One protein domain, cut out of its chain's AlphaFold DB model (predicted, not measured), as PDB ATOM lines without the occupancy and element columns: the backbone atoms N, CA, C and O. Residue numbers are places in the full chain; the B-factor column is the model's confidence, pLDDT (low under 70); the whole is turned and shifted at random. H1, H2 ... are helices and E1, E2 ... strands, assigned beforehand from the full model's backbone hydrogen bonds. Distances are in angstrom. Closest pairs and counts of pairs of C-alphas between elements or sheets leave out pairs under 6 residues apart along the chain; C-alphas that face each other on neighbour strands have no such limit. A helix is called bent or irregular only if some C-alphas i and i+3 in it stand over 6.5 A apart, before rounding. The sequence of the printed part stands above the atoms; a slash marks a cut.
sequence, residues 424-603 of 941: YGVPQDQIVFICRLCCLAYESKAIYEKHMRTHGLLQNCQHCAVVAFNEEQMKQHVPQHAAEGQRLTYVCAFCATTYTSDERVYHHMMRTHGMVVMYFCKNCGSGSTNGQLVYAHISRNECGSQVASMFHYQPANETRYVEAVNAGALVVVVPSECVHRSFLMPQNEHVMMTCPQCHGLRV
ATOM      1  N   TYR A 424     201.464 171.424 148.920       80.94
ATOM      2  CA  TYR A 424     202.613 172.328 148.813       80.94
ATOM      3  C   TYR A 424     202.165 173.796 148.718       80.94
ATOM      4  O   TYR A 424     201.114 174.111 148.152       80.94
ATOM      5  N   GLY A 425     202.972 174.693 149.291       80.50
ATOM      6  CA  GLY A 425     202.790 176.140 149.215       80.50
ATOM      7  C   GLY A 425     203.310 176.702 147.895       80.50
ATOM      8  O   GLY A 425     204.246 176.159 147.310       80.50
ATOM      9  N   VAL A 426     202.715 177.796 147.424       82.19
ATOM     10  CA  VAL A 426     203.160 178.451 146.188       82.19
ATOM     11  C   VAL A 426     204.319 179.404 146.517       82.19
ATOM     12  O   VAL A 426     204.175 180.207 147.443       82.19
ATOM     13  N   PRO A 427     205.461 179.357 145.807       84.94
ATOM     14  CA  PRO A 427     206.582 180.262 146.057       84.94
ATOM     15  C   PRO A 427     206.223 181.753 145.977       84.94
ATOM     16  O   PRO A 427     205.458 182.189 145.112       84.94
ATOM     17  N   GLN A 428     206.803 182.552 146.876       82.19
ATOM     18  CA  GLN A 428     206.686 184.008 146.834       82.19
ATOM     19  C   GLN A 428     207.611 184.602 145.752       82.19
ATOM     20  O   GLN A 428     208.681 184.059 145.491       82.19
ATOM     21  N   ASP A 429     207.186 185.697 145.111       76.94
ATOM     22  CA  ASP A 429     207.941 186.476 144.109       76.94
ATOM     23  C   ASP A 429     208.456 185.699 142.874       76.94
ATOM     24  O   ASP A 429     209.226 186.225 142.073       76.94
ATOM     25  N   GLN A 430     207.991 184.466 142.665       83.31
ATOM     26  CA  GLN A 430     208.260 183.664 141.467       83.31
ATOM     27  C   GLN A 430     207.048 183.651 140.530       83.31
ATOM     28  O   GLN A 430     205.916 183.895 140.955       83.31
ATOM     29  N   ILE A 431     207.283 183.356 139.249       87.00
ATOM     30  CA  ILE A 431     206.219 183.116 138.266       87.00
ATOM     31  C   ILE A 431     205.925 181.616 138.233       87.00
ATOM     32  O   ILE A 431     206.817 180.811 137.972       87.00
ATOM     33  N   VAL A 432     204.665 181.258 138.460       89.25
ATOM     34  CA  VAL A 432     204.115 179.902 138.326       89.25
ATOM     35  C   VAL A 432     203.026 179.888 137.249       89.25
ATOM     36  O   VAL A 432     202.530 180.940 136.847       89.25
ATOM     37  N   PHE A 433     202.636 178.708 136.774       88.38
ATOM     38  CA  PHE A 433     201.621 178.540 135.729       88.38
ATOM     39  C   PHE A 433     200.375 177.866 136.296       88.38
ATOM     40  O   PHE A 433     200.458 176.799 136.895       88.38
ATOM     41  N   ILE A 434     199.223 178.510 136.151       83.31
ATOM     42  CA  ILE A 434     198.055 178.301 137.004       83.31
ATOM     43  C   ILE A 434     196.852 177.843 136.180       83.31
ATOM     44  O   ILE A 434     196.348 178.571 135.325       83.31
ATOM     45  N   CYS A 435     196.332 176.653 136.488       81.12
ATOM     46  CA  CYS A 435     195.071 176.174 135.941       81.12
ATOM     47  C   CYS A 435     193.887 176.600 136.814       81.12
ATOM     48  O   CYS A 435     193.654 176.067 137.903       81.12
ATOM     49  N   ARG A 436     193.089 177.529 136.281       75.00
ATOM     50  CA  ARG A 436     191.877 178.064 136.923       75.00
ATOM     51  C   ARG A 436     190.683 177.100 136.997       75.00
ATOM     52  O   ARG A 436     189.721 177.414 137.687       75.00
ATOM     53  N   LEU A 437     190.735 175.944 136.326       74.75
ATOM     54  CA  LEU A 437     189.665 174.933 136.377       74.75
ATOM     55  C   LEU A 437     189.803 174.007 137.594       74.75
ATOM     56  O   LEU A 437     188.920 173.959 138.447       74.75
ATOM     57  N   CYS A 438     190.938 173.313 137.716       73.69
ATOM     58  CA  CYS A 438     191.205 172.374 138.815       73.69
ATOM     59  C   CYS A 438     191.852 173.026 140.053       73.69
ATOM     60  O   CYS A 438     191.856 172.417 141.125       73.69
ATOM     61  N   CYS A 439     192.348 174.267 139.924       76.00
ATOM     62  CA  CYS A 439     193.123 175.009 140.931       76.00
ATOM     63  C   CYS A 439     194.535 174.433 141.198       76.00
ATOM     64  O   CYS A 439     195.010 174.428 142.335       76.00
ATOM     65  N   LEU A 440     195.225 173.965 140.152       79.25
ATOM     66  CA  LEU A 440     196.626 173.518 140.215       79.25
ATOM     67  C   LEU A 440     197.593 174.614 139.750       79.25
ATOM     68  O   LEU A 440     197.328 175.288 138.755       79.25
ATOM     69  N   ALA A 441     198.729 174.760 140.437       84.12
ATOM     70  CA  ALA A 441     199.822 175.657 140.053       84.12
ATOM     71  C   ALA A 441     201.120 174.873 139.802       84.12
ATOM     72  O   ALA A 441     201.498 174.027 140.605       84.12
ATOM     73  N   TYR A 442     201.813 175.179 138.707       86.44
ATOM     74  CA  TYR A 442     202.970 174.443 138.193       86.44
ATOM     75  C   TYR A 442     204.220 175.322 138.113       86.44
ATOM     76  O   TYR A 442     204.146 176.483 137.712       86.44
ATOM     77  N   GLU A 443     205.386 174.736 138.383       87.81
ATOM     78  CA  GLU A 443     206.698 175.386 138.211       87.81
ATOM     79  C   GLU A 443     207.044 175.669 136.730       87.81
ATOM     80  O   GLU A 443     207.813 176.575 136.426       87.81
ATOM     81  N   SER A 444     206.477 174.906 135.783       87.44
ATOM     82  CA  SER A 444     206.872 174.933 134.365       87.44
ATOM     83  C   SER A 444     205.693 175.062 133.398       87.44
ATOM     84  O   SER A 444     204.736 174.282 133.448       87.44
ATOM     85  N   LYS A 445     205.827 175.993 132.440       87.94
ATOM     86  CA  LYS A 445     204.865 176.249 131.354       87.94
ATOM     87  C   LYS A 445     204.553 174.993 130.540       87.94
ATOM     88  O   LYS A 445     203.391 174.731 130.265       87.94
ATOM     89  N   ALA A 446     205.560 174.175 130.231       88.94
ATOM     90  CA  ALA A 446     205.379 172.953 129.442       88.94
ATOM     91  C   ALA A 446     204.577 171.867 130.190       88.94
ATOM     92  O   ALA A 446     203.845 171.092 129.569       88.94
ATOM     93  N   ILE A 447     204.678 171.817 131.526       87.62
ATOM     94  CA  ILE A 447     203.862 170.918 132.358       87.62
ATOM     95  C   ILE A 447     202.418 171.432 132.396       87.62
ATOM     96  O   ILE A 447     201.490 170.662 132.155       87.62
ATOM     97  N   TYR A 448     202.235 172.740 132.596       87.38
ATOM     98  CA  TYR A 448     200.931 173.397 132.528       87.38
ATOM     99  C   TYR A 448     200.241 173.207 131.163       87.38
ATOM    100  O   TYR A 448     199.089 172.801 131.121       87.38
ATOM    101  N   GLU A 449     200.935 173.381 130.036       86.56
ATOM    102  CA  GLU A 449     200.391 173.159 128.683       86.56
ATOM    103  C   GLU A 449     200.074 171.683 128.391       86.56
ATOM    104  O   GLU A 449     199.153 171.365 127.633       86.56
ATOM    105  N   LYS A 450     200.818 170.746 128.994       86.12
ATOM    106  CA  LYS A 450     200.458 169.321 128.974       86.12
ATOM    107  C   LYS A 450     199.185 169.057 129.782       86.12
ATOM    108  O   LYS A 450     198.338 168.304 129.316       86.12
ATOM    109  N   HIS A 451     199.032 169.696 130.938       85.44
ATOM    110  CA  HIS A 451     197.833 169.597 131.764       85.44
ATOM    111  C   HIS A 451     196.607 170.277 131.125       85.44
ATOM    112  O   HIS A 451     195.527 169.690 131.114       85.44
ATOM    113  N   MET A 452     196.738 171.461 130.522       82.75
ATOM    114  CA  MET A 452     195.599 172.145 129.899       82.75
ATOM    115  C   MET A 452     194.968 171.314 128.778       82.75
ATOM    116  O   MET A 452     193.747 171.250 128.691       82.75
ATOM    117  N   ARG A 453     195.773 170.572 128.004       84.44
ATOM    118  CA  ARG A 453     195.263 169.608 127.011       84.44
ATOM    119  C   ARG A 453     194.401 168.495 127.610       84.44
ATOM    120  O   ARG A 453     193.542 167.971 126.912       84.44
ATOM    121  N   THR A 454     194.585 168.143 128.886       81.44
ATOM    122  CA  THR A 454     193.745 167.135 129.557       81.44
ATOM    123  C   THR A 454     192.363 167.660 129.980       81.44
ATOM    124  O   THR A 454     191.493 166.851 130.277       81.44
ATOM    125  N   HIS A 455     192.119 168.978 129.917       76.12
ATOM    126  CA  HIS A 455     190.771 169.575 130.004       76.12
ATOM    127  C   HIS A 455     190.054 169.674 128.642       76.12
ATOM    128  O   HIS A 455     188.891 170.068 128.591       76.12
ATOM    129  N   GLY A 456     190.726 169.328 127.537       75.88
ATOM    130  CA  GLY A 456     190.201 169.472 126.176       75.88
ATOM    131  C   GLY A 456     190.340 170.890 125.605       75.88
ATOM    132  O   GLY A 456     191.186 171.674 126.038       75.88
ATOM    133  N   LEU A 457     189.528 171.207 124.590       78.31
ATOM    134  CA  LEU A 457     189.462 172.546 124.003       78.31
ATOM    135  C   LEU A 457     188.539 173.432 124.849       78.31
ATOM    136  O   LEU A 457     187.382 173.091 125.078       78.31
ATOM    137  N   LEU A 458     189.052 174.577 125.293       80.88
ATOM    138  CA  LEU A 458     188.368 175.492 126.204       80.88
ATOM    139  C   LEU A 458     188.241 176.869 125.563       80.88
ATOM    140  O   LEU A 458     189.208 177.375 124.995       80.88
ATOM    141  N   GLN A 459     187.075 177.497 125.706       77.44
ATOM    142  CA  GLN A 459     186.840 178.862 125.248       77.44
ATOM    143  C   GLN A 459     186.751 179.817 126.438       77.44
ATOM    144  O   GLN A 459     185.973 179.620 127.372       77.44
ATOM    145  N   ASN A 460     187.576 180.861 126.409       76.38
ATOM    146  CA  ASN A 460     187.712 181.836 127.488       76.38
ATOM    147  C   ASN A 460     186.824 183.053 127.203       76.38
ATOM    148  O   ASN A 460     186.967 183.662 126.144       76.38
ATOM    149  N   CYS A 461     185.961 183.461 128.139       77.31
ATOM    150  CA  CYS A 461     185.242 184.721 127.964       77.31
ATOM    151  C   CYS A 461     186.221 185.906 127.989       77.31
ATOM    152  O   CYS A 461     187.121 185.972 128.832       77.31
ATOM    153  N   GLN A 462     186.038 186.867 127.082       71.88
ATOM    154  CA  GLN A 462     186.846 188.085 127.068       71.88
ATOM    155  C   GLN A 462     186.488 189.013 128.240       71.88
ATOM    156  O   GLN A 462     187.389 189.581 128.862       71.88
ATOM    157  N   HIS A 463     185.203 189.113 128.591       69.06
ATOM    158  CA  HIS A 463     184.683 190.077 129.568       69.06
ATOM    159  C   HIS A 463     184.690 189.577 131.023       69.06
ATOM    160  O   HIS A 463     184.656 190.395 131.939       69.06
ATOM    161  N   CYS A 464     184.748 188.262 131.270       69.00
ATOM    162  CA  CYS A 464     184.627 187.720 132.629       69.00
ATOM    163  C   CYS A 464     185.456 186.446 132.893       69.00
ATOM    164  O   CYS A 464     186.293 186.037 132.088       69.00
ATOM    165  N   ALA A 465     185.248 185.822 134.059       67.88
ATOM    166  CA  ALA A 465     185.963 184.618 134.475       67.88
ATOM    167  C   ALA A 465     185.469 183.311 133.823       67.88
ATOM    168  O   ALA A 465     186.211 182.329 133.845       67.88
ATOM    169  N   VAL A 466     184.275 183.291 133.218       71.25
ATOM    170  CA  VAL A 466     183.650 182.076 132.667       71.25
ATOM    171  C   VAL A 466     184.525 181.397 131.605       71.25
ATOM    172  O   VAL A 466     185.175 182.041 130.772       71.25
ATOM    173  N   VAL A 467     184.526 180.063 131.657       74.31
ATOM    174  CA  VAL A 467     185.128 179.162 130.672       74.31
ATOM    175  C   VAL A 467     184.022 178.274 130.120       74.31
ATOM    176  O   VAL A 467     183.298 177.645 130.889       74.31
ATOM    177  N   ALA A 468     183.906 178.220 128.800       75.44
ATOM    178  CA  ALA A 468     183.007 177.317 128.098       75.44
ATOM    179  C   ALA A 468     183.775 176.095 127.575       75.44
ATOM    180  O   ALA A 468     184.918 176.212 127.129       75.44
ATOM    181  N   PHE A 469     183.128 174.929 127.595       76.94
ATOM    182  CA  PHE A 469     183.691 173.668 127.093       76.94
ATOM    183  C   PHE A 469     183.361 173.421 125.612       76.94
ATOM    184  O   PHE A 469     183.827 172.451 125.020       76.94
ATOM    185  N   ASN A 470     182.551 174.290 125.002       79.56
ATOM    186  CA  ASN A 470     182.322 174.350 123.564       79.56
ATOM    187  C   ASN A 470     181.993 175.791 123.122       79.56
ATOM    188  O   ASN A 470     181.794 176.690 123.942       79.56
ATOM    189  N   GLU A 471     181.950 176.021 121.812       83.69
ATOM    190  CA  GLU A 471     181.657 177.341 121.238       83.69
ATOM    191  C   GLU A 471     180.203 177.787 121.495       83.69
ATOM    192  O   GLU A 471     179.937 178.971 121.688       83.69
ATOM    193  N   GLU A 472     179.257 176.844 121.545       83.44
ATOM    194  CA  GLU A 472     177.830 177.117 121.758       83.44
ATOM    195  C   GLU A 472     177.556 177.727 123.142       83.44
ATOM    196  O   GLU A 472     176.875 178.746 123.245       83.44
ATOM    197  N   GLN A 473     178.159 177.175 124.200       81.50
ATOM    198  CA  GLN A 473     178.110 177.740 125.551       81.50
ATOM    199  C   GLN A 473     178.680 179.165 125.587       81.50
ATOM    200  O   GLN A 473     178.116 180.026 126.254       81.50
ATOM    201  N   MET A 474     179.754 179.450 124.838       85.56
ATOM    202  CA  MET A 474     180.297 180.813 124.746       85.56
ATOM    203  C   MET A 474     179.335 181.757 124.006       85.56
ATOM    204  O   MET A 474     179.104 182.872 124.469       85.56
ATOM    205  N   LYS A 475     178.709 181.304 122.911       84.50
ATOM    206  CA  LYS A 475     177.688 182.064 122.162       84.50
ATOM    207  C   LYS A 475     176.433 182.360 122.990       84.50
ATOM    208  O   LYS A 475     175.844 183.420 122.817       84.50
ATOM    209  N   GLN A 476     176.043 181.464 123.900       81.75
ATOM    210  CA  GLN A 476     174.940 181.687 124.849       81.75
ATOM    211  C   GLN A 476     175.347 182.602 126.020       81.75
ATOM    212  O   GLN A 476     174.524 183.366 126.515       81.75
ATOM    213  N   HIS A 477     176.615 182.556 126.437       81.19
ATOM    214  CA  HIS A 477     177.154 183.346 127.546       81.19
ATOM    215  C   HIS A 477     177.443 184.814 127.181       81.19
ATOM    216  O   HIS A 477     177.088 185.711 127.937       81.19
ATOM    217  N   VAL A 478     178.071 185.097 126.032       80.94
ATOM    218  CA  VAL A 478     178.484 186.471 125.662       80.94
ATOM    219  C   VAL A 478     177.339 187.508 125.701       80.94
ATOM    220  O   VAL A 478     177.576 188.595 126.232       80.94
ATOM    221  N   PRO A 479     176.099 187.210 125.252       82.75
ATOM    222  CA  PRO A 479     174.962 188.130 125.362       82.75
ATOM    223  C   PRO A 479     174.616 188.590 126.787       82.75
ATOM    224  O   PRO A 479     174.013 189.649 126.939       82.75
ATOM    225  N   GLN A 480     175.014 187.855 127.833       72.12
ATOM    226  CA  GLN A 480     174.803 188.264 129.228       72.12
ATOM    227  C   GLN A 480     175.522 189.587 129.552       72.12
ATOM    228  O   GLN A 480     174.994 190.408 130.295       72.12
ATOM    229  N   HIS A 481     176.678 189.863 128.929       69.56
ATOM    230  CA  HIS A 481     177.413 191.127 129.128       69.56
ATOM    231  C   HIS A 481     176.736 192.335 128.471       69.56
ATOM    232  O   HIS A 481     177.025 193.466 128.851       69.56
ATOM    233  N   ALA A 482     175.829 192.114 127.513       64.88
ATOM    234  CA  ALA A 482     175.017 193.173 126.911       64.88
ATOM    235  C   ALA A 482     173.789 193.541 127.770       64.88
ATOM    236  O   ALA A 482     173.156 194.566 127.530       64.88
ATOM    237  N   ALA A 483     173.458 192.743 128.795       63.19
ATOM    238  CA  ALA A 483     172.511 193.136 129.830       63.19
ATOM    239  C   ALA A 483     173.222 194.065 130.832       63.19
ATOM    240  O   ALA A 483     173.836 193.617 131.800       63.19
ATOM    241  N   GLU A 484     173.118 195.372 130.578       53.91
ATOM    242  CA  GLU A 484     173.946 196.486 131.089       53.91
ATOM    243  C   GLU A 484     174.155 196.585 132.623       53.91
ATOM    244  O   GLU A 484     175.009 197.333 133.093       53.91
ATOM    245  N   GLY A 485     173.438 195.797 133.432       53.16
ATOM    246  CA  GLY A 485     173.641 195.698 134.884       53.16
ATOM    247  C   GLY A 485     174.656 194.641 135.359       53.16
ATOM    248  O   GLY A 485     175.082 194.698 136.511       53.16
ATOM    249  N   GLN A 486     175.057 193.666 134.533       53.19
ATOM    250  CA  GLN A 486     175.773 192.455 134.987       53.19
ATOM    251  C   GLN A 486     177.305 192.599 135.126       53.19
ATOM    252  O   GLN A 486     178.076 191.675 134.852       53.19
ATOM    253  N   ARG A 487     177.773 193.754 135.615       57.31
ATOM    254  CA  ARG A 487     179.195 193.980 135.918       57.31
ATOM    255  C   ARG A 487     179.665 193.050 137.042       57.31
ATOM    256  O   ARG A 487     179.083 193.040 138.124       57.31
ATOM    257  N   LEU A 488     180.761 192.321 136.807       61.16
ATOM    258  CA  LEU A 488     181.389 191.451 137.808       61.16
ATOM    259  C   LEU A 488     181.643 192.186 139.130       61.16
ATOM    260  O   LEU A 488     182.284 193.241 139.160       61.16
ATOM    261  N   THR A 489     181.207 191.565 140.225       64.06
ATOM    262  CA  THR A 489     181.488 192.023 141.583       64.06
ATOM    263  C   THR A 489     182.437 191.067 142.298       64.06
ATOM    264  O   THR A 489     182.312 189.842 142.243       64.06
ATOM    265  N   TYR A 490     183.414 191.651 142.981       65.94
ATOM    266  CA  TYR A 490     184.399 190.951 143.790       65.94
ATOM    267  C   TYR A 490     184.080 191.253 145.248       65.94
ATOM    268  O   TYR A 490     184.146 192.411 145.660       65.94
ATOM    269  N   VAL A 491     183.701 190.241 146.023       65.19
ATOM    270  CA  VAL A 491     183.236 190.433 147.400       65.19
ATOM    271  C   VAL A 491     184.264 189.872 148.377       65.19
ATOM    272  O   VAL A 491     184.740 188.744 148.255       65.19
ATOM    273  N   CYS A 492     184.632 190.690 149.357       70.50
ATOM    274  CA  CYS A 492     185.584 190.327 150.395       70.50
ATOM    275  C   CYS A 492     185.043 189.206 151.301       70.50
ATOM    276  O   CYS A 492     184.037 189.380 151.985       70.50
ATOM    277  N   ALA A 493     185.765 188.088 151.410       61.62
ATOM    278  CA  ALA A 493     185.378 186.971 152.276       61.62
ATOM    279  C   ALA A 493     185.602 187.201 153.787       61.62
ATOM    280  O   ALA A 493     185.286 186.311 154.572       61.62
ATOM    281  N   PHE A 494     186.160 188.346 154.201       61.78
ATOM    282  CA  PHE A 494     186.393 188.702 155.612       61.78
ATOM    283  C   PHE A 494     185.396 189.744 156.150       61.78
ATOM    284  O   PHE A 494     184.956 189.631 157.290       61.78
ATOM    285  N   CYS A 495     185.036 190.756 155.354       76.44
ATOM    286  CA  CYS A 495     184.140 191.852 155.760       76.44
ATOM    287  C   CYS A 495     183.028 192.168 154.742       76.44
ATOM    288  O   CYS A 495     182.422 193.232 154.814       76.44
ATOM    289  N   ALA A 496     182.765 191.262 153.790       74.06
ATOM    290  CA  ALA A 496     181.686 191.335 152.795       74.06
ATOM    291  C   ALA A 496     181.665 192.586 151.887       74.06
ATOM    292  O   ALA A 496     180.717 192.777 151.131       74.06
ATOM    293  N   THR A 497     182.703 193.427 151.913       72.94
ATOM    294  CA  THR A 497     182.783 194.632 151.078       72.94
ATOM    295  C   THR A 497     182.891 194.278 149.594       72.94
ATOM    296  O   THR A 497     183.725 193.458 149.202       72.94
ATOM    297  N   THR A 498     182.047 194.914 148.782       76.44
ATOM    298  CA  THR A 498     181.913 194.687 147.338       76.44
ATOM    299  C   THR A 498     182.783 195.649 146.533       76.44
ATOM    300  O   THR A 498     182.789 196.853 146.784       76.44
ATOM    301  N   TYR A 499     183.468 195.133 145.512       73.69
ATOM    302  CA  TYR A 499     184.315 195.895 144.596       73.69
ATOM    303  C   TYR A 499     183.941 195.620 143.135       73.69
ATOM    304  O   TYR A 499     183.625 194.494 142.763       73.69
ATOM    305  N   THR A 500     184.025 196.645 142.287       71.88
ATOM    306  CA  THR A 500     183.673 196.612 140.852       71.88
ATOM    307  C   THR A 500     184.880 196.368 139.926       71.88
ATOM    308  O   THR A 500     184.838 196.700 138.735       71.88
ATOM    309  N   SER A 501     185.973 195.841 140.494       70.25
ATOM    310  CA  SER A 501     187.287 195.613 139.867       70.25
ATOM    311  C   SER A 501     188.156 194.696 140.743       70.25
ATOM    312  O   SER A 501     188.125 194.825 141.972       70.25
ATOM    313  N   ASP A 502     188.997 193.871 140.123       67.31
ATOM    314  CA  ASP A 502     189.933 192.940 140.769       67.31
ATOM    315  C   ASP A 502     191.056 193.649 141.563       67.31
ATOM    316  O   ASP A 502     191.362 193.271 142.696       67.31
ATOM    317  N   GLU A 503     191.614 194.734 141.023       70.94
ATOM    318  CA  GLU A 503     192.646 195.559 141.672       70.94
ATOM    319  C   GLU A 503     192.207 196.087 143.053       70.94
ATOM    320  O   GLU A 503     192.948 195.992 144.038       70.94
ATOM    321  N   ARG A 504     190.979 196.617 143.159       77.19
ATOM    322  CA  ARG A 504     190.470 197.190 144.418       77.19
ATOM    323  C   ARG A 504     190.311 196.133 145.511       77.19
ATOM    324  O   ARG A 504     190.682 196.406 146.653       77.19
ATOM    325  N   VAL A 505     189.829 194.928 145.180       73.31
ATOM    326  CA  VAL A 505     189.745 193.840 146.171       73.31
ATOM    327  C   VAL A 505     191.138 193.333 146.562       73.31
ATOM    328  O   VAL A 505     191.366 193.084 147.743       73.31
ATOM    329  N   TYR A 506     192.106 193.280 145.635       71.25
ATOM    330  CA  TYR A 506     193.504 192.961 145.953       71.25
ATOM    331  C   TYR A 506     194.106 193.967 146.947       71.25
ATOM    332  O   TYR A 506     194.623 193.579 147.997       71.25
ATOM    333  N   HIS A 507     193.991 195.269 146.668       75.25
ATOM    334  CA  HIS A 507     194.502 196.304 147.567       75.25
ATOM    335  C   HIS A 507     193.816 196.294 148.935       75.25
ATOM    336  O   HIS A 507     194.479 196.534 149.942       75.25
ATOM    337  N   HIS A 508     192.525 195.979 148.993       81.31
ATOM    338  CA  HIS A 508     191.811 195.783 150.250       81.31
ATOM    339  C   HIS A 508     192.304 194.546 151.027       81.31
ATOM    340  O   HIS A 508     192.602 194.657 152.215       81.31
ATOM    341  N   MET A 509     192.467 193.392 150.372       74.31
ATOM    342  CA  MET A 509     193.033 192.182 150.990       74.31
ATOM    343  C   MET A 509     194.416 192.449 151.596       74.31
ATOM    344  O   MET A 509     194.651 192.137 152.765       74.31
ATOM    345  N   MET A 510     195.289 193.115 150.840       72.19
ATOM    346  CA  MET A 510     196.644 193.441 151.279       72.19
ATOM    347  C   MET A 510     196.667 194.477 152.417       72.19
ATOM    348  O   MET A 510     197.364 194.275 153.409       72.19
ATOM    349  N   ARG A 511     195.923 195.588 152.294       78.25
ATOM    350  CA  ARG A 511     195.987 196.728 153.236       78.25
ATOM    351  C   ARG A 511     195.129 196.549 154.488       78.25
ATOM    352  O   ARG A 511     195.495 197.070 155.535       78.25
ATOM    353  N   THR A 512     193.985 195.872 154.385       76.62
ATOM    354  CA  THR A 512     193.018 195.738 155.491       76.62
ATOM    355  C   THR A 512     193.183 194.428 156.256       76.62
ATOM    356  O   THR A 512     192.992 194.421 157.467       76.62
ATOM    357  N   HIS A 513     193.574 193.340 155.580       75.56
ATOM    358  CA  HIS A 513     193.644 191.995 156.179       75.56
ATOM    359  C   HIS A 513     195.058 191.392 156.193       75.56
ATOM    360  O   HIS A 513     195.244 190.281 156.681       75.56
ATOM    361  N   GLY A 514     196.065 192.094 155.656       67.88
ATOM    362  CA  GLY A 514     197.448 191.598 155.566       67.88
ATOM    363  C   GLY A 514     197.626 190.412 154.608       67.88
ATOM    364  O   GLY A 514     198.641 189.717 154.660       67.88
ATOM    365  N   MET A 515     196.641 190.160 153.744       67.56
ATOM    366  CA  MET A 515     196.584 188.974 152.897       67.56
ATOM    367  C   MET A 515     197.328 189.198 151.581       67.56
ATOM    368  O   MET A 515     196.930 190.024 150.759       67.56
ATOM    369  N   VAL A 516     198.379 188.409 151.352       67.25
ATOM    370  CA  VAL A 516     198.968 188.243 150.018       67.25
ATOM    371  C   VAL A 516     198.003 187.401 149.192       67.25
ATOM    372  O   VAL A 516     197.693 186.279 149.574       67.25
ATOM    373  N   VAL A 517     197.533 187.940 148.070       70.06
ATOM    374  CA  VAL A 517     196.642 187.257 147.119       70.06
ATOM    375  C   VAL A 517     197.382 187.123 145.794       70.06
ATOM    376  O   VAL A 517     198.146 188.013 145.425       70.06
ATOM    377  N   MET A 518     197.194 186.010 145.087       72.25
ATOM    378  CA  MET A 518     197.894 185.765 143.829       72.25
ATOM    379  C   MET A 518     197.203 186.501 142.681       72.25
ATOM    380  O   MET A 518     195.978 186.521 142.573       72.25
ATOM    381  N   TYR A 519     198.001 187.086 141.803       74.25
ATOM    382  CA  TYR A 519     197.560 187.682 140.549       74.25
ATOM    383  C   TYR A 519     197.938 186.724 139.418       74.25
ATOM    384  O   TYR A 519     199.000 186.100 139.486       74.25
ATOM    385  N   PHE A 520     197.103 186.571 138.390       77.75
ATOM    386  CA  PHE A 520     197.423 185.700 137.260       77.75
ATOM    387  C   PHE A 520     196.798 186.158 135.938       77.75
ATOM    388  O   PHE A 520     195.806 186.882 135.895       77.75
ATOM    389  N   CYS A 521     197.416 185.739 134.842       80.50
ATOM    390  CA  CYS A 521     196.991 186.004 133.481       80.50
ATOM    391  C   CYS A 521     195.905 185.008 133.049       80.50
ATOM    392  O   CYS A 521     196.143 183.798 133.011       80.50
ATOM    393  N   LYS A 522     194.732 185.511 132.647       72.75
ATOM    394  CA  LYS A 522     193.603 184.682 132.184       72.75
ATOM    395  C   LYS A 522     193.867 183.985 130.842       72.75
ATOM    396  O   LYS A 522     193.232 182.975 130.558       72.75
ATOM    397  N   ASN A 523     194.782 184.526 130.027       75.44
ATOM    398  CA  ASN A 523     195.096 184.029 128.684       75.44
ATOM    399  C   ASN A 523     196.135 182.891 128.713       75.44
ATOM    400  O   ASN A 523     195.944 181.880 128.046       75.44
ATOM    401  N   CYS A 524     197.233 183.043 129.469       79.31
ATOM    402  CA  CYS A 524     198.361 182.097 129.468       79.31
ATOM    403  C   CYS A 524     198.613 181.380 130.808       79.31
ATOM    404  O   CYS A 524     199.502 180.533 130.885       79.31
ATOM    405  N   GLY A 525     197.864 181.712 131.864       80.38
ATOM    406  CA  GLY A 525     197.990 181.102 133.190       80.38
ATOM    407  C   GLY A 525     199.197 181.561 134.016       80.38
ATOM    408  O   GLY A 525     199.333 181.110 135.148       80.38
ATOM    409  N   SER A 526     200.078 182.434 133.511       85.56
ATOM    410  CA  SER A 526     201.216 182.935 134.301       85.56
ATOM    411  C   SER A 526     200.727 183.736 135.515       85.56
ATOM    412  O   SER A 526     199.880 184.618 135.387       85.56
ATOM    413  N   GLY A 527     201.230 183.430 136.707       86.25
ATOM    414  CA  GLY A 527     200.778 184.053 137.946       86.25
ATOM    415  C   GLY A 527     201.860 184.140 139.010       86.25
ATOM    416  O   GLY A 527     202.867 183.439 138.957       86.25
ATOM    417  N   SER A 528     201.658 185.033 139.974       83.38
ATOM    418  CA  SER A 528     202.585 185.270 141.078       83.38
ATOM    419  C   SER A 528     201.865 185.877 142.282       83.38
ATOM    420  O   SER A 528     200.769 186.422 142.174       83.38
ATOM    421  N   THR A 529     202.513 185.824 143.441       77.19
ATOM    422  CA  THR A 529     202.177 186.658 144.607       77.19
ATOM    423  C   THR A 529     202.511 188.134 144.363       77.19
ATOM    424  O   THR A 529     201.912 189.015 144.979       77.19
ATOM    425  N   ASN A 530     203.438 188.411 143.441       77.44
ATOM    426  CA  ASN A 530     203.852 189.753 143.071       77.44
ATOM    427  C   ASN A 530     203.099 190.232 141.818       77.44
ATOM    428  O   ASN A 530     203.398 189.829 140.692       77.44
ATOM    429  N   GLY A 531     202.125 191.124 142.020       71.75
ATOM    430  CA  GLY A 531     201.306 191.676 140.937       71.75
ATOM    431  C   GLY A 531     202.106 192.419 139.859       71.75
ATOM    432  O   GLY A 531     201.700 192.407 138.700       71.75
ATOM    433  N   GLN A 532     203.273 192.993 140.188       74.38
ATOM    434  CA  GLN A 532     204.103 193.710 139.211       74.38
ATOM    435  C   GLN A 532     204.680 192.769 138.148       74.38
ATOM    436  O   GLN A 532     204.740 193.141 136.978       74.38
ATOM    437  N   LEU A 533     205.050 191.535 138.520       80.19
ATOM    438  CA  LEU A 533     205.566 190.540 137.572       80.19
ATOM    439  C   LEU A 533     204.515 190.163 136.523       80.19
ATOM    440  O   LEU A 533     204.832 190.030 135.342       80.19
ATOM    441  N   VAL A 534     203.255 190.027 136.944       78.50
ATOM    442  CA  VAL A 534     202.157 189.647 136.048       78.50
ATOM    443  C   VAL A 534     201.645 190.849 135.254       78.50
ATOM    444  O   VAL A 534     201.379 190.701 134.066       78.50
ATOM    445  N   TYR A 535     201.603 192.048 135.843       73.44
ATOM    446  CA  TYR A 535     201.332 193.292 135.114       73.44
ATOM    447  C   TYR A 535     202.364 193.526 133.998       73.44
ATOM    448  O   TYR A 535     201.995 193.776 132.855       73.44
ATOM    449  N   ALA A 536     203.654 193.338 134.291       78.12
ATOM    450  CA  ALA A 536     204.738 193.466 133.316       78.12
ATOM    451  C   ALA A 536     204.806 192.305 132.298       78.12
ATOM    452  O   ALA A 536     205.524 192.398 131.297       78.12
ATOM    453  N   HIS A 537     204.080 191.207 132.524       80.19
ATOM    454  CA  HIS A 537     203.767 190.227 131.483       80.19
ATOM    455  C   HIS A 537     202.585 190.712 130.626       80.19
ATOM    456  O   HIS A 537     202.694 190.736 129.402       80.19
ATOM    457  N   ILE A 538     201.493 191.147 131.259       75.44
ATOM    458  CA  ILE A 538     200.272 191.647 130.613       75.44
ATOM    459  C   ILE A 538     200.577 192.778 129.626       75.44
ATOM    460  O   ILE A 538     200.230 192.664 128.451       75.44
ATOM    461  N   SER A 539     201.321 193.797 130.064       74.12
ATOM    462  CA  SER A 539     201.663 194.987 129.272       74.12
ATOM    463  C   SER A 539     202.597 194.721 128.083       74.12
ATOM    464  O   SER A 539     202.910 195.645 127.341       74.12
ATOM    465  N   ARG A 540     203.093 193.486 127.924       75.00
ATOM    466  CA  ARG A 540     203.989 193.062 126.835       75.00
ATOM    467  C   ARG A 540     203.396 191.973 125.932       75.00
ATOM    468  O   ARG A 540     204.052 191.584 124.976       75.00
ATOM    469  N   ASN A 541     202.231 191.416 126.276       68.25
ATOM    470  CA  ASN A 541     201.683 190.207 125.638       68.25
ATOM    471  C   ASN A 541     200.152 190.267 125.430       68.25
ATOM    472  O   ASN A 541     199.527 189.216 125.311       68.25
ATOM    473  N   GLU A 542     199.535 191.456 125.467       61.69
ATOM    474  CA  GLU A 542     198.089 191.671 125.218       61.69
ATOM    475  C   GLU A 542     197.161 190.737 126.032       61.69
ATOM    476  O   GLU A 542     196.167 190.183 125.558       61.69
ATOM    477  N   CYS A 543     197.514 190.527 127.299       66.00
ATOM    478  CA  CYS A 543     196.878 189.544 128.175       66.00
ATOM    479  C   CYS A 543     195.959 190.189 129.228       66.00
ATOM    480  O   CYS A 543     196.221 191.292 129.693       66.00
ATOM    481  N   GLY A 544     194.903 189.494 129.668       62.72
ATOM    482  CA  GLY A 544     194.025 189.984 130.744       62.72
ATOM    483  C   GLY A 544     194.377 189.453 132.139       62.72
ATOM    484  O   GLY A 544     194.863 188.329 132.272       62.72
ATOM    485  N   SER A 545     194.066 190.227 133.181       60.84
ATOM    486  CA  SER A 545     194.231 189.853 134.594       60.84
ATOM    487  C   SER A 545     193.048 189.073 135.171       60.84
ATOM    488  O   SER A 545     191.908 189.250 134.740       60.84
ATOM    489  N   GLN A 546     193.330 188.251 136.187       60.94
ATOM    490  CA  GLN A 546     192.402 187.791 137.225       60.94
ATOM    491  C   GLN A 546     193.145 187.698 138.579       60.94
ATOM    492  O   GLN A 546     194.357 187.481 138.633       60.94
ATOM    493  N   VAL A 547     192.409 187.845 139.684       55.44
ATOM    494  CA  VAL A 547     192.913 187.725 141.068       55.44
ATOM    495  C   VAL A 547     192.430 186.410 141.684       55.44
ATOM    496  O   VAL A 547     191.312 185.967 141.419       55.44
ATOM    497  N   ALA A 548     193.277 185.767 142.490       60.19
ATOM    498  CA  ALA A 548     193.081 184.398 142.945       60.19
ATOM    499  C   ALA A 548     193.700 184.075 144.313       60.19
ATOM    500  O   ALA A 548     194.788 184.526 144.663       60.19
ATOM    501  N   SER A 549     193.029 183.203 145.067       51.53
ATOM    502  CA  SER A 549     193.362 182.917 146.466       51.53
ATOM    503  C   SER A 549     193.458 181.426 146.809       51.53
ATOM    504  O   SER A 549     193.338 181.094 147.979       51.53
ATOM    505  N   MET A 550     193.547 180.502 145.849       56.16
ATOM    506  CA  MET A 550     193.478 179.067 146.163       56.16
ATOM    507  C   MET A 550     194.138 178.219 145.078       56.16
ATOM    508  O   MET A 550     193.522 177.992 144.041       56.16
ATOM    509  N   PHE A 551     195.355 177.724 145.320       67.12
ATOM    510  CA  PHE A 551     196.030 176.793 144.412       67.12
ATOM    511  C   PHE A 551     196.820 175.730 145.168       67.12
ATOM    512  O   PHE A 551     197.534 176.050 146.117       67.12
ATOM    513  N   HIS A 552     196.747 174.481 144.711       71.81
ATOM    514  CA  HIS A 552     197.679 173.439 145.135       71.81
ATOM    515  C   HIS A 552     198.926 173.507 144.244       71.81
ATOM    516  O   HIS A 552     198.829 173.324 143.027       71.81
ATOM    517  N   TYR A 553     200.089 173.788 144.835       79.75
ATOM    518  CA  TYR A 553     201.346 173.820 144.092       79.75
ATOM    519  C   TYR A 553     201.828 172.401 143.757       79.75
ATOM    520  O   TYR A 553     201.754 171.497 144.588       79.75
ATOM    521  N   GLN A 554     202.335 172.212 142.541       81.19
ATOM    522  CA  GLN A 554     203.012 171.003 142.086       81.19
ATOM    523  C   GLN A 554     204.472 171.361 141.747       81.19
ATOM    524  O   GLN A 554     204.733 171.862 140.646       81.19
ATOM    525  N   PRO A 555     205.422 171.158 142.684       82.62
ATOM    526  CA  PRO A 555     206.841 171.384 142.422       82.62
ATOM    527  C   PRO A 555     207.359 170.383 141.385       82.62
ATOM    528  O   PRO A 555     206.935 169.228 141.363       82.62
ATOM    529  N   ALA A 556     208.330 170.782 140.562       85.06
ATOM    530  CA  ALA A 556     208.963 169.871 139.604       85.06
ATOM    531  C   ALA A 556     209.807 168.774 140.290       85.06
ATOM    532  O   ALA A 556     210.119 167.751 139.680       85.06
ATOM    533  N   ASN A 557     210.181 168.981 141.558       85.50
ATOM    534  CA  ASN A 557     210.824 167.990 142.414       85.50
ATOM    535  C   ASN A 557     210.429 168.231 143.885       85.50
ATOM    536  O   ASN A 557     210.730 169.284 144.450       85.50
ATOM    537  N   GLU A 558     209.769 167.248 144.502       86.62
ATOM    538  CA  GLU A 558     209.245 167.354 145.870       86.62
ATOM    539  C   GLU A 558     210.345 167.471 146.936       86.62
ATOM    540  O   GLU A 558     210.241 168.323 147.819       86.62
ATOM    541  N   THR A 559     211.419 166.672 146.858       87.50
ATOM    542  CA  THR A 559     212.472 166.685 147.892       87.50
ATOM    543  C   THR A 559     213.240 168.000 147.867       87.50
ATOM    544  O   THR A 559     213.392 168.629 148.908       87.50
ATOM    545  N   ARG A 560     213.604 168.492 146.675       89.50
ATOM    546  CA  ARG A 560     214.256 169.795 146.485       89.50
ATOM    547  C   ARG A 560     213.386 170.951 146.983       89.50
ATOM    548  O   ARG A 560     213.915 171.890 147.573       89.50
ATOM    549  N   TYR A 561     212.070 170.898 146.757       89.19
ATOM    550  CA  TYR A 561     211.137 171.887 147.306       89.19
ATOM    551  C   TYR A 561     211.141 171.847 148.843       89.19
ATOM    552  O   TYR A 561     211.336 172.881 149.478       89.19
ATOM    553  N   VAL A 562     210.986 170.663 149.449       87.44
ATOM    554  CA  VAL A 562     210.951 170.503 150.914       87.44
ATOM    555  C   VAL A 562     212.277 170.931 151.553       87.44
ATOM    556  O   VAL A 562     212.270 171.649 152.548       87.44
ATOM    557  N   GLU A 563     213.412 170.566 150.960       90.31
ATOM    558  CA  GLU A 563     214.749 171.010 151.373       90.31
ATOM    559  C   GLU A 563     214.889 172.537 151.309       90.31
ATOM    560  O   GLU A 563     215.349 173.148 152.273       90.31
ATOM    561  N   ALA A 564     214.450 173.176 150.219       87.56
ATOM    562  CA  ALA A 564     214.551 174.626 150.049       87.56
ATOM    563  C   ALA A 564     213.651 175.413 151.020       87.56
ATOM    564  O   ALA A 564     214.079 176.447 151.538       87.56
ATOM    565  N   VAL A 565     212.443 174.918 151.316       87.44
ATOM    566  CA  VAL A 565     211.556 175.495 152.344       87.44
ATOM    567  C   VAL A 565     212.150 175.307 153.742       87.44
ATOM    568  O   VAL A 565     212.256 176.273 154.495       87.44
ATOM    569  N   ASN A 566     212.608 174.097 154.083       88.06
ATOM    570  CA  ASN A 566     213.194 173.796 155.395       88.06
ATOM    571  C   ASN A 566     214.503 174.563 155.657       88.06
ATOM    572  O   ASN A 566     214.799 174.899 156.800       88.06
ATOM    573  N   ALA A 567     215.275 174.863 154.609       90.06
ATOM    574  CA  ALA A 567     216.472 175.702 154.683       90.06
ATOM    575  C   ALA A 567     216.171 177.217 154.721       90.06
ATOM    576  O   ALA A 567     217.103 178.017 154.780       90.06
ATOM    577  N   GLY A 568     214.900 177.632 154.631       84.81
ATOM    578  CA  GLY A 568     214.499 179.041 154.534       84.81
ATOM    579  C   GLY A 568     214.868 179.721 153.206       84.81
ATOM    580  O   GLY A 568     214.676 180.925 153.061       84.81
ATOM    581  N   ALA A 569     215.380 178.967 152.228       87.12
ATOM    582  CA  ALA A 569     215.776 179.464 150.912       87.12
ATOM    583  C   ALA A 569     214.579 179.696 149.969       87.12
ATOM    584  O   ALA A 569     214.722 180.372 148.950       87.12
ATOM    585  N   LEU A 570     213.406 179.144 150.300       84.12
ATOM    586  CA  LEU A 570     212.163 179.309 149.553       84.12
ATOM    587  C   LEU A 570     211.034 179.758 150.491       84.12
ATOM    588  O   LEU A 570     210.473 178.955 151.236       84.12
ATOM    589  N   VAL A 571     210.683 181.045 150.438       84.69
ATOM    590  CA  VAL A 571     209.485 181.574 151.106       84.69
ATOM    591  C   VAL A 571     208.258 181.149 150.299       84.69
ATOM    592  O   VAL A 571     208.206 181.365 149.089       84.69
ATOM    593  N   VAL A 572     207.274 180.538 150.961       83.94
ATOM    594  CA  VAL A 572     206.083 179.964 150.315       83.94
ATOM    595  C   VAL A 572     204.801 180.448 150.984       83.94
ATOM    596  O   VAL A 572     204.682 180.457 152.209       83.94
ATOM    597  N   VAL A 573     203.809 180.813 150.174       76.06
ATOM    598  CA  VAL A 573     202.449 181.087 150.639       76.06
ATOM    599  C   VAL A 573     201.697 179.762 150.683       76.06
ATOM    600  O   VAL A 573     201.393 179.162 149.651       76.06
ATOM    601  N   VAL A 574     201.428 179.278 151.895       70.25
ATOM    602  CA  VAL A 574     200.697 178.023 152.107       70.25
ATOM    603  C   VAL A 574     199.204 178.258 151.823       70.25
ATOM    604  O   VAL A 574     198.595 179.110 152.484       70.25
ATOM    605  N   PRO A 575     198.589 177.539 150.861       62.50
ATOM    606  CA  PRO A 575     197.157 177.645 150.608       62.50
ATOM    607  C   PRO A 575     196.360 177.149 151.816       62.50
ATOM    608  O   PRO A 575     196.841 176.337 152.608       62.50
ATOM    609  N   SER A 576     195.127 177.629 151.977       58.56
ATOM    610  CA  SER A 576     194.258 177.084 153.019       58.56
ATOM    611  C   SER A 576     193.888 175.625 152.708       58.56
ATOM    612  O   SER A 576     193.733 175.234 151.555       58.56
ATOM    613  N   GLU A 577     193.748 174.803 153.748       55.28
ATOM    614  CA  GLU A 577     193.508 173.350 153.644       55.28
ATOM    615  C   GLU A 577     192.089 172.982 153.158       55.28
ATOM    616  O   GLU A 577     191.719 171.809 153.140       55.28
ATOM    617  N   CYS A 578     191.260 173.965 152.796       51.59
ATOM    618  CA  CYS A 578     189.888 173.733 152.362       51.59
ATOM    619  C   CYS A 578     189.823 173.486 150.848       51.59
ATOM    620  O   CYS A 578     190.423 174.196 150.046       51.59
ATOM    621  N   VAL A 579     189.040 172.491 150.434       51.81
ATOM    622  CA  VAL A 579     189.055 171.993 149.046       51.81
ATOM    623  C   VAL A 579     187.868 172.551 148.254       51.81
ATOM    624  O   VAL A 579     187.126 171.843 147.576       51.81
ATOM    625  N   HIS A 580     187.656 173.859 148.399       51.91
ATOM    626  CA  HIS A 580     186.552 174.603 147.799       51.91
ATOM    627  C   HIS A 580     187.071 175.432 146.615       51.91
ATOM    628  O   HIS A 580     187.825 176.386 146.807       51.91
ATOM    629  N   ARG A 581     186.668 175.088 145.385       54.03
ATOM    630  CA  ARG A 581     187.146 175.766 144.166       54.03
ATOM    631  C   ARG A 581     186.506 177.138 143.984       54.03
ATOM    632  O   ARG A 581     185.385 177.253 143.501       54.03
ATOM    633  N   SER A 582     187.253 178.186 144.313       52.88
ATOM    634  CA  SER A 582     186.807 179.589 144.328       52.88
ATOM    635  C   SER A 582     186.602 180.251 142.950       52.88
ATOM    636  O   SER A 582     186.497 181.472 142.883       52.88
ATOM    637  N   PHE A 583     186.557 179.484 141.853       49.69
ATOM    638  CA  PHE A 583     186.389 180.013 140.484       49.69
ATOM    639  C   PHE A 583     185.146 179.496 139.755       49.69
ATOM    640  O   PHE A 583     184.776 180.060 138.730       49.69
ATOM    641  N   LEU A 584     184.499 178.441 140.262       47.03
ATOM    642  CA  LEU A 584     183.396 177.756 139.586       47.03
ATOM    643  C   LEU A 584     182.188 177.641 140.525       47.03
ATOM    644  O   LEU A 584     181.892 176.573 141.055       47.03
ATOM    645  N   MET A 585     181.497 178.765 140.727       38.81
ATOM    646  CA  MET A 585     180.184 178.816 141.377       38.81
ATOM    647  C   MET A 585     179.084 178.637 140.317       38.81
ATOM    648  O   MET A 585     178.787 179.590 139.596       38.81
ATOM    649  N   PRO A 586     178.450 177.457 140.184       44.31
ATOM    650  CA  PRO A 586     177.261 177.339 139.350       44.31
ATOM    651  C   PRO A 586     176.093 178.114 139.986       44.31
ATOM    652  O   PRO A 586     175.945 178.118 141.206       44.31
ATOM    653  N   GLN A 587     175.217 178.679 139.145       40.16
ATOM    654  CA  GLN A 587     173.937 179.331 139.500       40.16
ATOM    655  C   GLN A 587     173.981 180.800 139.988       40.16
ATOM    656  O   GLN A 587     172.940 181.299 140.404       40.16
ATOM    657  N   ASN A 588     175.107 181.524 139.898       34.19
ATOM    658  CA  ASN A 588     175.122 183.004 139.909       34.19
ATOM    659  C   ASN A 588     176.430 183.547 139.299       34.19
ATOM    660  O   ASN A 588     177.492 183.450 139.910       34.19
ATOM    661  N   GLU A 589     176.362 184.142 138.107       52.84
ATOM    662  CA  GLU A 589     177.527 184.388 137.231       52.84
ATOM    663  C   GLU A 589     178.334 185.669 137.557       52.84
ATOM    664  O   GLU A 589     179.253 186.027 136.819       52.84
ATOM    665  N   HIS A 590     178.023 186.369 138.659       50.00
ATOM    666  CA  HIS A 590     178.468 187.760 138.886       50.00
ATOM    667  C   HIS A 590     179.195 188.038 140.215       50.00
ATOM    668  O   HIS A 590     179.560 189.191 140.461       50.00
ATOM    669  N   VAL A 591     179.412 187.032 141.074       48.12
ATOM    670  CA  VAL A 591     180.059 187.214 142.392       48.12
ATOM    671  C   VAL A 591     181.244 186.262 142.563       48.12
ATOM    672  O   VAL A 591     181.071 185.064 142.788       48.12
ATOM    673  N   MET A 592     182.462 186.806 142.515       54.38
ATOM    674  CA  MET A 592     183.682 186.046 142.804       54.38
ATOM    675  C   MET A 592     183.946 186.039 144.316       54.38
ATOM    676  O   MET A 592     184.343 187.058 144.882       54.38
ATOM    677  N   MET A 593     183.738 184.885 144.960       48.28
ATOM    678  CA  MET A 593     183.992 184.664 146.390       48.28
ATOM    679  C   MET A 593     185.214 183.772 146.619       48.28
ATOM    680  O   MET A 593     185.260 182.635 146.145       48.28
ATOM    681  N   THR A 594     186.146 184.216 147.467       49.06
ATOM    682  CA  THR A 594     187.012 183.265 148.185       49.06
ATOM    683  C   THR A 594     186.174 182.585 149.278       49.06
ATOM    684  O   THR A 594     185.197 183.157 149.770       49.06
ATOM    685  N   CYS A 595     186.460 181.323 149.614       51.69
ATOM    686  CA  CYS A 595     185.536 180.541 150.442       51.69
ATOM    687  C   CYS A 595     185.377 181.136 151.864       51.69
ATOM    688  O   CYS A 595     186.378 181.268 152.571       51.69
ATOM    689  N   PRO A 596     184.147 181.405 152.350       50.38
ATOM    690  CA  PRO A 596     183.912 182.130 153.606       50.38
ATOM    691  C   PRO A 596     184.295 181.373 154.893       50.38
ATOM    692  O   PRO A 596     184.171 181.930 155.977       50.38
ATOM    693  N   GLN A 597     184.740 180.114 154.804       53.75
ATOM    694  CA  GLN A 597     185.185 179.306 155.955       53.75
ATOM    695  C   GLN A 597     186.712 179.247 156.129       53.75
ATOM    696  O   GLN A 597     187.197 178.741 157.139       53.75
ATOM    697  N   CYS A 598     187.472 179.689 155.126       54.97
ATOM    698  CA  CYS A 598     188.931 179.526 155.065       54.97
ATOM    699  C   CYS A 598     189.650 180.668 154.331       54.97
ATOM    700  O   CYS A 598     190.875 180.728 154.352       54.97
ATOM    701  N   HIS A 599     188.898 181.556 153.676       57.22
ATOM    702  CA  HIS A 599     189.314 182.792 153.006       57.22
ATOM    703  C   HIS A 599     190.360 182.638 151.880       57.22
ATOM    704  O   HIS A 599     190.753 183.624 151.256       57.22
ATOM    705  N   GLY A 600     190.742 181.399 151.545       53.44
ATOM    706  CA  GLY A 600     191.616 181.030 150.432       53.44
ATOM    707  C   GLY A 600     193.050 180.720 150.860       53.44
ATOM    708  O   GLY A 600     193.560 179.629 150.607       53.44
ATOM    709  N   LEU A 601     193.686 181.653 151.562       52.66
ATOM    710  CA  LEU A 601     195.073 181.554 152.018       52.66
ATOM    711  C   LEU A 601     195.119 181.791 153.534       52.66
ATOM    712  O   LEU A 601     194.244 182.464 154.082       52.66
ATOM    713  N   ARG A 602     196.131 181.259 154.229       50.12
ATOM    714  CA  ARG A 602     196.382 181.645 155.629       50.12
ATOM    715  C   ARG A 602     197.058 183.018 155.681       50.12
ATOM    716  O   ARG A 602     197.834 183.358 154.789       50.12
ATOM    717  N   VAL A 603     196.786 183.783 156.741       46.84
ATOM    718  CA  VAL A 603     197.550 185.001 157.065       46.84
ATOM    719  C   VAL A 603     199.030 184.631 157.138       46.84
ATOM    720  O   VAL A 603     199.385 183.635 157.774       46.84
TER     721      VAL A 603
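Overview. This is residues 424 to 603 of the 941 residues of an uncharacterized protein of Toxocara canis (UniProt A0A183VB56). A small sheet of six short strands, strongly twisted and curled like part of a barrel, makes the core, with H1 and H4 over one face and H3 packed by its residues 502 to 506 at the E6 edge. Two other helices lie far out, H5 beyond the E7 edge and H2 off the sheet altogether, while a separate two-strand parallel sheet, E3 beside E8, packs on H3 through E3. Much of the rest is loop, and 82 of the 180 printed residues are in named elements, a mixed class with five helices and eight strands in the order E1 E2 H1 H2 E3 H3 E4 E5 H4 E6 E7 H5 E8. The large sheet runs E6 E4 E5 E1 E2 E7 and is mixed. The whole is compact, with a radius of gyration of the C-alphas of 16.4 A and spans of 53 by 38 by 32 A.

Arrangement. Start in the large sheet with E1, residues 432 to 435, and E2, residues 440 to 442, an antiparallel hairpin in which N 433 and O 442 are 2.8 A apart. H1, residues 445 to 455, is on this sheet over E1 and E2 at a height over the sheet of 9.1 A; its closest C-alphas to E1 are those of Lys 445 and Phe 433, 5.9 A. H2, residues 471 to 482, is not on the sheet and touches no helix. E3, residues 489 to 491, is the parallel neighbour of E8, residues 591 to 593, with N 592 and O 489 at 3.1 A. H3, residues 502 to 513, is on the large sheet at a height of 10.7 A. Its closest C-alphas to E3 are those of Val 505 and Tyr 490, 6.5 A. E4, residues 518 to 521, and E5, residues 526 to 528, form an antiparallel hairpin, with N 521 and O 526 at 2.8 A. The pairing is staggered: E5 pairs with E1 over its residues 526 to 527, where N 527 and O 432 are 2.8 A apart, and with E4 over 527 to 528. H4, residues 531 to 541, runs along the strands at a height of 7.9 A, and its closest C-alphas to E5 are those of Val 534 and Gly 527, 6.1 A. E6, residues 545 to 548, is an edge strand antiparallel to E4, with N 546 and O 520 at 2.8 A. H3 lies over E6, their closest C-alphas being those of Asp 502 and Val 547, 6.0 A. E5, H4 and E6 make a split strand-helix-strand unit, two strands running the same way with E4 between them, and its crossover is right-handed. H1, H3 and H4 on one face of the sheet make two layers, helices over strands. E7, residues 552 to 554, is the other edge strand, parallel to E2, with N 554 and O 441 at 2.8 A. H5, residues 558 to 566, is not on the sheet. Every O i to N i+4 pair is within hydrogen-bond range in H3 and H5, against 5 of 7 in H1, 4 of 8 in H2 and 6 of 7 in H4.

Along the chain. Find C-alpha 432 at (204.115, 179.902, 138.326), where E1 begins its 10.1 A. H1 spans 15.7 A. H2 spans 18.1 A from C-alpha 471 at (181.657, 177.341, 121.238); it is neither bent nor irregular, but only just: C-alphas 476 and 479 are 6.5 A apart. H3 spans 15.9 A, H4 15.4 A and H5 12.2 A, while E4 spans 10.4 A and E6 10.0 A. E2, E3, E5, E7 and E8 have three residues each, and E8 ends at C-alpha 593 at (183.992, 184.664, 146.390).

Size, cuts and confidence. The two C-alphas farthest apart are those of Ala 483 and Ala 567, 53.4 A. The printed part has no cut. The long links are H1 to H2, with 15 residues, and H5 to E8, with 24. Short antiparallel pairings tie residues 426 to 427 to 572 to 573, and 459 to 460 to 467 to 468. The mean pLDDT of the printed part is 72.3; 60 residues are under 70, among them 481 to 491, 541 to 551 and 575 to 603.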